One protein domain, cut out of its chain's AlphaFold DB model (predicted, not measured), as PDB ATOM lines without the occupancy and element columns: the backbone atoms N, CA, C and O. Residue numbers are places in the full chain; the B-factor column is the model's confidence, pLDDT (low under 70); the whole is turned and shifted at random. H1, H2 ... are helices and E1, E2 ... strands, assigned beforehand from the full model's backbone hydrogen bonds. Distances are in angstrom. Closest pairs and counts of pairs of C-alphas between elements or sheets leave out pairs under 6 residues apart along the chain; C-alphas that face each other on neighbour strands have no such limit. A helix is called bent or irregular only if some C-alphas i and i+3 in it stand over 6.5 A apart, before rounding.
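Overview. This is residues 41 to 128 of the 131 residues of the protein "Hypothetical protein" of Adineta steineri (UniProt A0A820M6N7). A small three-stranded sheet has H2 packed over one face, and the long helix H1 crosses H2 on the side away from the sheet. H3 makes a corner with H2 and only grazes the sheet. The printed part has 88 residues with three named helices and three named strands, in the order H1 E1 H2 H3 E2 E3; the sheet, order E1 E2 E3, is mixed, as is the class, helices and strands. It is compact, radius of gyration of the C-alphas 13.3 A, yet elongated, spanning 40 by 26 by 18 A.

Arrangement. E2, residues 105 to 111, is the inner strand. E1, residues 77 to 82, is parallel to it, with N 79 and O 107 2.9 A apart, within hydrogen-bond range. E3, residues 124 to 127, is antiparallel and forms a hairpin with E2; N 108 and O 126 are 2.9 A apart, within hydrogen-bond range. H2, residues 84 to 94, is on the sheet at a height of 8.6 A, in two layers, helix on one face, and runs along E1 at 10 degrees on the local plane. H1, residues 49 to 69, touches H2 with residues 56 to 64 alone, about perpendicular at 74 degrees; the closest C-alphas, of Ala 60 and Leu 88, are 5.1 A apart. H3, residues 96 to 104, touches H2 only at the corner, closest C-alphas Leu 93 and Arg 102, 5.2 A. E1, H2, H3 and E2 form a strand-helix-strand unit, parallel neighbours joined through helices, with a right-handed crossover. Every O i to N i+4 pair is within hydrogen-bond range in H2, 15 of 17 in H1 and 3 of 5 in H3.

Along the chain. H1 is 30.5 A long from C-alpha 49 at (238.434, 187.260, 193.376); E2 is 17.4 A, E1 16.3 A and H2 15.5 A. H3 is irregular, C-alphas 97 and 100 being 8.4 A apart. E3 ends with C-alpha 127 at (248.645, 165.698, 178.775).

Size, cuts and confidence. The C-alphas farthest apart, of Ser 46 and Arg 75, are 40.0 A apart. The printed part has no cut; the link E2 to E3 is long. In this model pLDDT is under 70 at residues 41 to 54 and 116 to 128.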
ATOM      1  N   GLU A  41     244.841 194.783 185.787       51.72
ATOM      2  CA  GLU A  41     243.810 193.726 185.853       51.72
ATOM      3  C   GLU A  41     244.327 192.476 186.589       51.72
ATOM      4  O   GLU A  41     243.565 191.613 187.021       51.72
ATOM      5  N   TRP A  42     245.645 192.432 186.784       48.62
ATOM      6  CA  TRP A  42     246.424 191.403 187.447       48.62
ATOM      7  C   TRP A  42     246.720 191.657 188.918       48.62
ATOM      8  O   TRP A  42     247.463 190.872 189.512       48.62
ATOM      9  N   GLN A  43     246.175 192.707 189.545       50.34
ATOM     10  CA  GLN A  43     246.304 192.915 190.995       50.34
ATOM     11  C   GLN A  43     245.487 191.875 191.795       50.34
ATOM     12  O   GLN A  43     244.631 192.186 192.620       50.34
ATOM     13  N   VAL A  44     245.842 190.603 191.606       51.78
ATOM     14  CA  VAL A  44     245.451 189.390 192.332       51.78
ATOM     15  C   VAL A  44     245.760 189.515 193.829       51.78
ATOM     16  O   VAL A  44     245.183 188.794 194.636       51.78
ATOM     17  N   ARG A  45     246.639 190.444 194.227       46.78
ATOM     18  CA  ARG A  45     246.999 190.672 195.633       46.78
ATOM     19  C   ARG A  45     246.023 191.566 196.403       46.78
ATOM     20  O   ARG A  45     246.033 191.481 197.625       46.78
ATOM     21  N   SER A  46     245.201 192.380 195.735       47.41
ATOM     22  CA  SER A  46     244.422 193.423 196.428       47.41
ATOM     23  C   SER A  46     242.945 193.495 196.046       47.41
ATOM     24  O   SER A  46     242.181 194.128 196.768       47.41
ATOM     25  N   MET A  47     242.519 192.861 194.948       47.22
ATOM     26  CA  MET A  47     241.122 192.903 194.509       47.22
ATOM     27  C   MET A  47     240.378 191.602 194.848       47.22
ATOM     28  O   MET A  47     240.944 190.513 194.703       47.22
ATOM     29  N   PRO A  48     239.101 191.669 195.278       52.03
ATOM     30  CA  PRO A  48     238.305 190.475 195.533       52.03
ATOM     31  C   PRO A  48     238.260 189.588 194.285       52.03
ATOM     32  O   PRO A  48     237.991 190.074 193.187       52.03
ATOM     33  N   ARG A  49     238.456 188.273 194.456       56.03
ATOM     34  CA  ARG A  49     238.434 187.260 193.376       56.03
ATOM     35  C   ARG A  49     237.269 187.443 192.393       56.03
ATOM     36  O   ARG A  49     237.407 187.178 191.209       56.03
ATOM     37  N   ASN A  50     236.128 187.909 192.887       55.78
ATOM     38  CA  ASN A  50     234.885 188.075 192.137       55.78
ATOM     39  C   ASN A  50     234.954 189.226 191.114       55.78
ATOM     40  O   ASN A  50     234.281 189.162 190.091       55.78
ATOM     41  N   VAL A  51     235.779 190.246 191.378       53.09
ATOM     42  CA  VAL A  51     235.953 191.436 190.528       53.09
ATOM     43  C   VAL A  51     236.847 191.127 189.325       53.09
ATOM     44  O   VAL A  51     236.593 191.619 188.235       53.09
ATOM     45  N   ILE A  52     237.845 190.253 189.495       58.00
ATOM     46  CA  ILE A  52     238.778 189.856 188.423       58.00
ATOM     47  C   ILE A  52     238.170 188.764 187.523       58.00
ATOM     48  O   ILE A  52     238.427 188.714 186.323       58.00
ATOM     49  N   ARG A  53     237.329 187.881 188.081       58.62
ATOM     50  CA  ARG A  53     236.811 186.701 187.363       58.62
ATOM     51  C   ARG A  53     235.890 187.027 186.189       58.62
ATOM     52  O   ARG A  53     235.956 186.310 185.199       58.62
ATOM     53  N   ARG A  54     235.046 188.061 186.292       61.69
ATOM     54  CA  ARG A  54     234.129 188.437 185.199       61.69
ATOM     55  C   ARG A  54     234.887 188.958 183.965       61.69
ATOM     56  O   ARG A  54     234.772 188.310 182.933       61.69
ATOM     57  N   PRO A  55     235.769 189.974 184.079       74.81
ATOM     58  CA  PRO A  55     236.569 190.438 182.941       74.81
ATOM     59  C   PRO A  55     237.408 189.338 182.278       74.81
ATOM     60  O   PRO A  55     237.557 189.315 181.060       74.81
ATOM     61  N   MET A  56     237.951 188.400 183.065       77.62
ATOM     62  CA  MET A  56     238.734 187.288 182.516       77.62
ATOM     63  C   MET A  56     237.889 186.258 181.768       77.62
ATOM     64  O   MET A  56     238.376 185.684 180.798       77.62
ATOM     65  N   HIS A  57     236.662 185.996 182.223       83.00
ATOM     66  CA  HIS A  57     235.754 185.078 181.540       83.00
ATOM     67  C   HIS A  57     235.317 185.654 180.194       83.00
ATOM     68  O   HIS A  57     235.404 184.964 179.181       83.00
ATOM     69  N   ASP A  58     234.928 186.928 180.178       86.19
ATOM     70  CA  ASP A  58     234.475 187.609 178.965       86.19
ATOM     71  C   ASP A  58     235.607 187.658 177.928       86.19
ATOM     72  O   ASP A  58     235.439 187.203 176.799       86.19
ATOM     73  N   ARG A  59     236.821 188.047 178.347       87.75
ATOM     74  CA  ARG A  59     238.003 188.021 177.472       87.75
ATOM     75  C   ARG A  59     238.348 186.617 176.977       87.75
ATOM     76  O   ARG A  59     238.740 186.443 175.826       87.75
ATOM     77  N   ALA A  60     238.247 185.601 177.836       91.50
ATOM     78  CA  ALA A  60     238.475 184.219 177.423       91.50
ATOM     79  C   ALA A  60     237.471 183.790 176.343       91.50
ATOM     80  O   ALA A  60     237.864 183.121 175.389       91.50
ATOM     81  N   GLN A  61     236.213 184.212 176.462       93.31
ATOM     82  CA  GLN A  61     235.183 183.909 175.477       93.31
ATOM     83  C   GLN A  61     235.413 184.638 174.149       93.31
ATOM     84  O   GLN A  61     235.363 183.999 173.101       93.31
ATOM     85  N   GLU A  62     235.770 185.923 174.177       92.81
ATOM     86  CA  GLU A  62     236.138 186.678 172.968       92.81
ATOM     87  C   GLU A  62     237.286 185.995 172.207       92.81
ATOM     88  O   GLU A  62     237.232 185.815 170.989       92.81
ATOM     89  N   ILE A  63     238.318 185.549 172.932       94.62
ATOM     90  CA  ILE A  63     239.430 184.787 172.353       94.62
ATOM     91  C   ILE A  63     238.937 183.453 171.781       94.62
ATOM     92  O   ILE A  63     239.345 183.071 170.682       94.62
ATOM     93  N   ALA A  64     238.072 182.729 172.497       96.50
ATOM     94  CA  ALA A  64     237.525 181.456 172.029       96.50
ATOM     95  C   ALA A  64     236.771 181.622 170.702       96.50
ATOM     96  O   ALA A  64     236.989 180.843 169.773       96.50
ATOM     97  N   GLU A  65     235.946 182.660 170.578       96.50
ATOM     98  CA  GLU A  65     235.210 182.973 169.353       96.50
ATOM     99  C   GLU A  65     236.149 183.286 168.185       96.50
ATOM    100  O   GLU A  65     235.989 182.723 167.100       96.50
ATOM    101  N   GLN A  66     237.182 184.104 168.405       96.00
ATOM    102  CA  GLN A  66     238.188 184.399 167.379       96.00
ATOM    103  C   GLN A  66     238.937 183.137 166.932       96.00
ATOM    104  O   GLN A  66     239.156 182.925 165.737       96.00
ATOM    105  N   LEU A  67     239.298 182.258 167.870       96.88
ATOM    106  CA  LEU A  67     239.950 180.985 167.563       96.88
ATOM    107  C   LEU A  67     239.043 180.082 166.717       96.88
ATOM    108  O   LEU A  67     239.495 179.533 165.705       96.88
ATOM    109  N   LYS A  68     237.761 179.964 167.080       96.50
ATOM    110  CA  LYS A  68     236.764 179.199 166.315       96.50
ATOM    111  C   LYS A  68     236.584 179.759 164.904       96.50
ATOM    112  O   LYS A  68     236.627 178.995 163.937       96.50
ATOM    113  N   GLN A  69     236.465 181.080 164.763       96.25
ATOM    114  CA  GLN A  69     236.392 181.762 163.462       96.25
ATOM    115  C   GLN A  69     237.649 181.513 162.621       96.25
ATOM    116  O   GLN A  69     237.566 181.259 161.420       96.25
ATOM    117  N   ALA A  70     238.816 181.465 163.264       95.25
ATOM    118  CA  ALA A  70     240.075 181.094 162.636       95.25
ATOM    119  C   ALA A  70     240.190 179.584 162.329       95.25
ATOM    120  O   ALA A  70     241.243 179.141 161.865       95.25
ATOM    121  N   GLY A  71     239.157 178.775 162.586       95.56
ATOM    122  CA  GLY A  71     239.103 177.339 162.299       95.56
ATOM    123  C   GLY A  71     239.795 176.442 163.330       95.56
ATOM    124  O   GLY A  71     240.025 175.263 163.048       95.56
ATOM    125  N   VAL A  72     240.158 176.974 164.497       96.50
ATOM    126  CA  VAL A  72     240.650 176.179 165.635       96.50
ATOM    127  C   VAL A  72     239.479 175.386 166.227       96.50
ATOM    128  O   VAL A  72     238.348 175.856 166.223       96.50
ATOM    129  N   GLY A  73     239.734 174.154 166.676       94.81
ATOM    130  CA  GLY A  73     238.680 173.208 167.081       94.81
ATOM    131  C   GLY A  73     238.262 172.224 165.985       94.81
ATOM    132  O   GLY A  73     237.377 171.412 166.198       94.81
ATOM    133  N   LYS A  74     238.905 172.262 164.808       95.25
ATOM    134  CA  LYS A  74     238.703 171.280 163.718       95.25
ATOM    135  C   LYS A  74     239.847 170.268 163.577       95.25
ATOM    136  O   LYS A  74     239.765 169.340 162.779       95.25
ATOM    137  N   ARG A  75     240.957 170.496 164.281       94.00
ATOM    138  CA  ARG A  75     242.190 169.692 164.270       94.00
ATOM    139  C   ARG A  75     242.719 169.603 165.705       94.00
ATOM    140  O   ARG A  75     242.417 170.515 166.476       94.00
ATOM    141  N   PRO A  76     243.534 168.587 166.046       94.88
ATOM    142  CA  PRO A  76     244.166 168.483 167.360       94.88
ATOM    143  C   PRO A  76     244.887 169.771 167.789       94.88
ATOM    144  O   PRO A  76     245.621 170.365 166.998       94.88
ATOM    145  N   ILE A  77     244.683 170.182 169.042       95.44
ATOM    146  CA  ILE A  77     245.187 171.431 169.626       95.44
ATOM    147  C   ILE A  77     246.175 171.113 170.748       95.44
ATOM    148  O   ILE A  77     245.901 170.288 171.624       95.44
ATOM    149  N   ILE A  78     247.307 171.815 170.746       93.88
ATOM    150  CA  ILE A  78     248.222 171.898 171.884       93.88
ATOM    151  C   ILE A  78     248.259 173.356 172.327       93.88
ATOM    152  O   ILE A  78     248.621 174.233 171.542       93.88
ATOM    153  N   TRP A  79     247.890 173.614 173.577       94.75
ATOM    154  CA  TRP A  79     247.965 174.950 174.156       94.75
ATOM    155  C   TRP A  79     249.327 175.160 174.788       94.75
ATOM    156  O   TRP A  79     249.786 174.335 175.574       94.75
ATOM    157  N   VAL A  80     249.951 176.290 174.483       92.69
ATOM    158  CA  VAL A  80     251.207 176.719 175.096       92.69
ATOM    159  C   VAL A  80     250.950 178.094 175.679       92.69
ATOM    160  O   VAL A  80     250.709 179.041 174.936       92.69
ATOM    161  N   ALA A  81     250.924 178.196 177.005       91.31
ATOM    162  CA  ALA A  81     250.448 179.401 177.661       91.31
ATOM    163  C   ALA A  81     251.317 179.800 178.856       91.31
ATOM    164  O   ALA A  81     251.695 178.978 179.693       91.31
ATOM    165  N   HIS A  82     251.610 181.096 178.940       87.69
ATOM    166  CA  HIS A  82     252.430 181.697 179.986       87.69
ATOM    167  C   HIS A  82     251.594 182.658 180.835       87.69
ATOM    168  O   HIS A  82     250.767 183.396 180.296       87.69
ATOM    169  N   SER A  83     251.828 182.680 182.149       85.62
ATOM    170  CA  SER A  83     251.204 183.631 183.079       85.62
ATOM    171  C   SER A  83     249.677 183.713 182.880       85.62
ATOM    172  O   SER A  83     248.978 182.725 183.124       85.62
ATOM    173  N   MET A  84     249.136 184.838 182.394       86.06
ATOM    174  CA  MET A  84     247.685 185.028 182.188       86.06
ATOM    175  C   MET A  84     247.098 184.115 181.151       86.06
ATOM    176  O   MET A  84     245.969 183.659 181.326       86.06
ATOM    177  N   GLY A  85     247.877 183.810 180.118       88.06
ATOM    178  CA  GLY A  85     247.431 182.953 179.038       88.06
ATOM    179  C   GLY A  85     246.933 181.625 179.588       88.06
ATOM    180  O   GLY A  85     245.900 181.142 179.155       88.06
ATOM    181  N   GLY A  86     247.592 181.068 180.612       89.56
ATOM    182  CA  GLY A  86     247.170 179.789 181.179       89.56
ATOM    183  C   GLY A  86     245.860 179.855 181.962       89.56
ATOM    184  O   GLY A  86     245.134 178.866 182.016       89.56
ATOM    185  N   LEU A  87     245.529 181.003 182.559       88.19
ATOM    186  CA  LEU A  87     244.218 181.208 183.178       88.19
ATOM    187  C   LEU A  87     243.134 181.370 182.107       88.19
ATOM    188  O   LEU A  87     242.092 180.731 182.215       88.19
ATOM    189  N   LEU A  88     243.405 182.151 181.058       90.88
ATOM    190  CA  LEU A  88     242.503 182.307 179.914       90.88
ATOM    191  C   LEU A  88     242.239 180.956 179.237       90.88
ATOM    192  O   LEU A  88     241.085 180.583 179.072       90.88
ATOM    193  N   THR A  89     243.280 180.162 178.958       93.56
ATOM    194  CA  THR A  89     243.145 178.800 178.418       93.56
ATOM    195  C   THR A  89     242.253 177.929 179.298       93.56
ATOM    196  O   THR A  89     241.403 177.213 178.780       93.56
ATOM    197  N   LYS A  90     242.397 177.994 180.628       91.75
ATOM    198  CA  LYS A  90     241.513 177.244 181.529       91.75
ATOM    199  C   LYS A  90     240.062 177.683 181.388       91.75
ATOM    200  O   LYS A  90     239.221 176.812 181.224       91.75
ATOM    201  N   TYR A  91     239.786 178.988 181.407       92.00
ATOM    202  CA  TYR A  91     238.426 179.501 181.223       92.00
ATOM    203  C   TYR A  91     237.822 179.051 179.890       92.00
ATOM    204  O   TYR A  91     236.710 178.529 179.893       92.00
ATOM    205  N   ILE A  92     238.586 179.146 178.793       95.00
ATOM    206  CA  ILE A  92     238.182 178.656 177.466       95.00
ATOM    207  C   ILE A  92     237.773 177.182 177.540       95.00
ATOM    208  O   ILE A  92     236.677 176.836 177.112       95.00
ATOM    209  N   LEU A  93     238.632 176.319 178.093       95.06
ATOM    210  CA  LEU A  93     238.423 174.867 178.089       95.06
ATOM    211  C   LEU A  93     237.339 174.398 179.070       95.06
ATOM    212  O   LEU A  93     236.718 173.360 178.836       95.06
ATOM    213  N   THR A  94     237.105 175.140 180.156       92.44
ATOM    214  CA  THR A  94     236.052 174.827 181.134       92.44
ATOM    215  C   THR A  94     234.681 175.375 180.757       92.44
ATOM    216  O   THR A  94     233.702 174.958 181.365       92.44
ATOM    217  N   ASN A  95     234.587 176.293 179.789       92.75
ATOM    218  CA  ASN A  95     233.293 176.755 179.293       92.75
ATOM    219  C   ASN A  95     232.637 175.642 178.452       92.75
ATOM    220  O   ASN A  95     233.249 175.092 177.531       92.75
ATOM    221  N   GLU A  96     231.396 175.288 178.776       92.31
ATOM    222  CA  GLU A  96     230.628 174.246 178.090       92.31
ATOM    223  C   GLU A  96     230.408 174.569 176.605       92.31
ATOM    224  O   GLU A  96     230.473 173.660 175.780       92.31
ATOM    225  N   GLU A  97     230.293 175.855 176.252       93.81
ATOM    226  CA  GLU A  97     230.109 176.349 174.877       93.81
ATOM    227  C   GLU A  97     231.313 176.094 173.955       93.81
ATOM    228  O   GLU A  97     231.223 176.288 172.743       93.81
ATOM    229  N   ASN A  98     232.456 175.685 174.510       95.31
ATOM    230  CA  ASN A  98     233.715 175.477 173.793       95.31
ATOM    231  C   ASN A  98     234.065 173.987 173.637       95.31
ATOM    232  O   ASN A  98     235.242 173.616 173.667       95.31
ATOM    233  N   GLU A  99     233.057 173.123 173.485       95.19
ATOM    234  CA  GLU A  99     233.225 171.672 173.324       95.19
ATOM    235  C   GLU A  99     234.164 171.306 172.167       95.19
ATOM    236  O   GLU A  99     235.005 170.428 172.318       95.19
ATOM    237  N   GLU A 100     234.109 171.997 171.031       95.12
ATOM    238  CA  GLU A 100     234.987 171.745 169.885       95.12
ATOM    239  C   GLU A 100     236.460 172.066 170.179       95.12
ATOM    240  O   GLU A 100     237.362 171.387 169.679       95.12
ATOM    241  N   LEU A 101     236.719 173.071 171.025       96.81
ATOM    242  CA  LEU A 101     238.066 173.402 171.488       96.81
ATOM    243  C   LEU A 101     238.528 172.385 172.536       96.81
ATOM    244  O   LEU A 101     239.657 171.899 172.464       96.81
ATOM    245  N   ARG A 102     237.655 172.026 173.482       95.19
ATOM    246  CA  ARG A 102     237.937 171.050 174.543       95.19
ATOM    247  C   ARG A 102     238.206 169.655 173.980       95.19
ATOM    248  O   ARG A 102     239.276 169.113 174.237       95.19
ATOM    249  N   SER A 103     237.297 169.111 173.176       94.50
ATOM    250  CA  SER A 103     237.394 167.765 172.586       94.50
ATOM    251  C   SER A 103     238.608 167.588 171.668       94.50
ATOM    252  O   SER A 103     239.196 166.510 171.606       94.50
ATOM    253  N   ASN A 104     239.047 168.650 170.986       96.06
ATOM    254  CA  ASN A 104     240.255 168.605 170.162       96.06
ATOM    255  C   ASN A 104     241.540 168.943 170.921       96.06
ATOM    256  O   ASN A 104     242.625 168.820 170.349       96.06
ATOM    257  N   THR A 105     241.470 169.335 172.192       96.38
ATOM    258  CA  THR A 105     242.666 169.608 172.989       96.38
ATOM    259  C   THR A 105     243.356 168.311 173.386       96.38
ATOM    260  O   THR A 105     242.792 167.482 174.088       96.38
ATOM    261  N   ARG A 106     244.613 168.142 172.965       94.50
ATOM    262  CA  ARG A 106     245.437 166.968 173.303       94.50
ATOM    263  C   ARG A 106     246.423 167.240 174.427       94.50
ATOM    264  O   ARG A 106     246.770 166.338 175.182       94.50
ATOM    265  N   ALA A 107     246.868 168.485 174.560       92.69
ATOM    266  CA  ALA A 107     247.777 168.871 175.626       92.69
ATOM    267  C   ALA A 107     247.682 170.360 175.960       92.69
ATOM    268  O   ALA A 107     247.328 171.190 175.120       92.69
ATOM    269  N   CYS A 108     248.055 170.682 177.194       92.00
ATOM    270  CA  CYS A 108     248.310 172.035 177.663       92.00
ATOM    271  C   CYS A 108     249.693 172.100 178.322       92.00
ATOM    272  O   CYS A 108     250.025 171.285 179.187       92.00
ATOM    273  N   VAL A 109     250.478 173.103 177.946       91.06
ATOM    274  CA  VAL A 109     251.776 173.429 178.531       91.06
ATOM    275  C   VAL A 109     251.665 174.784 179.218       91.06
ATOM    276  O   VAL A 109     251.419 175.798 178.563       91.06
ATOM    277  N   PHE A 110     251.838 174.801 180.541       88.19
ATOM    278  CA  PHE A 110     251.708 176.004 181.357       88.19
ATOM    279  C   PHE A 110     253.049 176.444 181.949       88.19
ATOM    280  O   PHE A 110     253.698 175.687 182.673       88.19
ATOM    281  N   PHE A 111     253.416 177.702 181.691       84.81
ATOM    282  CA  PHE A 111     254.615 178.356 182.218       84.81
ATOM    283  C   PHE A 111     254.229 179.465 183.202       84.81
ATOM    284  O   PHE A 111     253.528 180.406 182.829       84.81
ATOM    285  N   SER A 112     254.687 179.381 184.454       83.81
ATOM    286  CA  SER A 112     254.517 180.448 185.460       83.81
ATOM    287  C   SER A 112     253.064 180.923 185.652       83.81
ATOM    288  O   SER A 112     252.806 182.094 185.925       83.81
ATOM    289  N   VAL A 113     252.093 180.021 185.488       82.25
ATOM    290  CA  VAL A 113     250.661 180.333 185.608       82.25
ATOM    291  C   VAL A 113     250.249 180.240 187.084       82.25
ATOM    292  O   VAL A 113     250.434 179.181 187.690       82.25
ATOM    293  N   PRO A 114     249.635 181.274 187.690       80.31
ATOM    294  CA  PRO A 114     249.249 181.269 189.106       80.31
ATOM    295  C   PRO A 114     247.939 180.499 189.316       80.31
ATOM    296  O   PRO A 114     246.890 181.059 189.634       80.31
ATOM    297  N   HIS A 115     247.985 179.189 189.100       74.12
ATOM    298  CA  HIS A 115     246.809 178.328 189.013       74.12
ATOM    299  C   HIS A 115     245.834 178.402 190.203       74.12
ATOM    300  O   HIS A 115     244.654 178.132 189.989       74.12
ATOM    301  N   PHE A 116     246.297 178.742 191.412       64.75
ATOM    302  CA  PHE A 116     245.500 178.718 192.650       64.75
ATOM    303  C   PHE A 116     245.432 180.072 193.383       64.75
ATOM    304  O   PHE A 116     244.959 180.144 194.516       64.75
ATOM    305  N   GLY A 117     245.847 181.163 192.731       55.50
ATOM    306  CA  GLY A 117     246.257 182.379 193.441       55.50
ATOM    307  C   GLY A 117     247.721 182.256 193.861       55.50
ATOM    308  O   GLY A 117     248.213 181.151 194.055       55.50
ATOM    309  N   ALA A 118     248.438 183.377 193.861       52.28
ATOM    310  CA  ALA A 118     249.897 183.425 193.812       52.28
ATOM    311  C   ALA A 118     250.614 182.517 194.834       52.28
ATOM    312  O   ALA A 118     250.741 182.871 196.000       52.28
ATOM    313  N   GLU A 119     251.179 181.416 194.338       45.50
ATOM    314  CA  GLU A 119     252.397 180.801 194.860       45.50
ATOM    315  C   GLU A 119     253.227 180.349 193.645       45.50
ATOM    316  O   GLU A 119     252.690 179.860 192.648       45.50
ATOM    317  N   LEU A 120     254.511 180.692 193.664       47.41
ATOM    318  CA  LEU A 120     255.394 180.813 192.504       47.41
ATOM    319  C   LEU A 120     255.518 179.541 191.640       47.41
ATOM    320  O   LEU A 120     255.776 178.451 192.132       47.41
ATOM    321  N   GLY A 121     255.443 179.750 190.319       51.69
ATOM    322  CA  GLY A 121     256.388 179.199 189.341       51.69
ATOM    323  C   GLY A 121     256.569 177.683 189.262       51.69
ATOM    324  O   GLY A 121     257.705 177.224 189.316       51.69
ATOM    325  N   LEU A 122     255.502 176.908 189.047       50.84
ATOM    326  CA  LEU A 122     255.651 175.519 188.595       50.84
ATOM    327  C   LEU A 122     255.359 175.417 187.093       50.84
ATOM    328  O   LEU A 122     254.258 175.750 186.650       50.84
ATOM    329  N   LEU A 123     256.330 174.929 186.317       49.50
ATOM    330  CA  LEU A 123     256.084 174.404 184.976       49.50
ATOM    331  C   LEU A 123     255.157 173.192 185.121       49.50
ATOM    332  O   LEU A 123     255.512 172.223 185.794       49.50
ATOM    333  N   LYS A 124     253.965 173.243 184.525       58.72
ATOM    334  CA  LYS A 124     253.027 172.115 184.548       58.72
ATOM    335  C   LYS A 124     252.695 171.690 183.128       58.72
ATOM    336  O   LYS A 124     252.122 172.457 182.358       58.72
ATOM    337  N   PHE A 125     253.029 170.443 182.818       57.03
ATOM    338  CA  PHE A 125     252.540 169.752 181.634       57.03
ATOM    339  C   PHE A 125     251.280 168.982 182.013       57.03
ATOM    340  O   PHE A 125     251.300 168.181 182.946       57.03
ATOM    341  N   ILE A 126     250.187 169.231 181.298       63.03
ATOM    342  CA  ILE A 126     248.969 168.433 181.406       63.03
ATOM    343  C   ILE A 126     248.735 167.810 180.034       63.03
ATOM    344  O   ILE A 126     248.340 168.491 179.086       63.03
ATOM    345  N   ILE A 127     249.017 166.514 179.931       59.69
ATOM    346  CA  ILE A 127     248.645 165.698 178.775       59.69
ATOM    347  C   ILE A 127     247.244 165.173 179.063       59.69
ATOM    348  O   ILE A 127     247.036 164.517 180.084       59.69
ATOM    349  N   LEU A 128     246.281 165.500 178.202       52.28
ATOM    350  CA  LEU A 128     244.935 164.958 178.341       52.28
ATOM    351  C   LEU A 128     244.931 163.553 177.722       52.28
ATOM    352  O   LEU A 128     245.436 163.392 176.607       52.28
TER     353      LEU A 128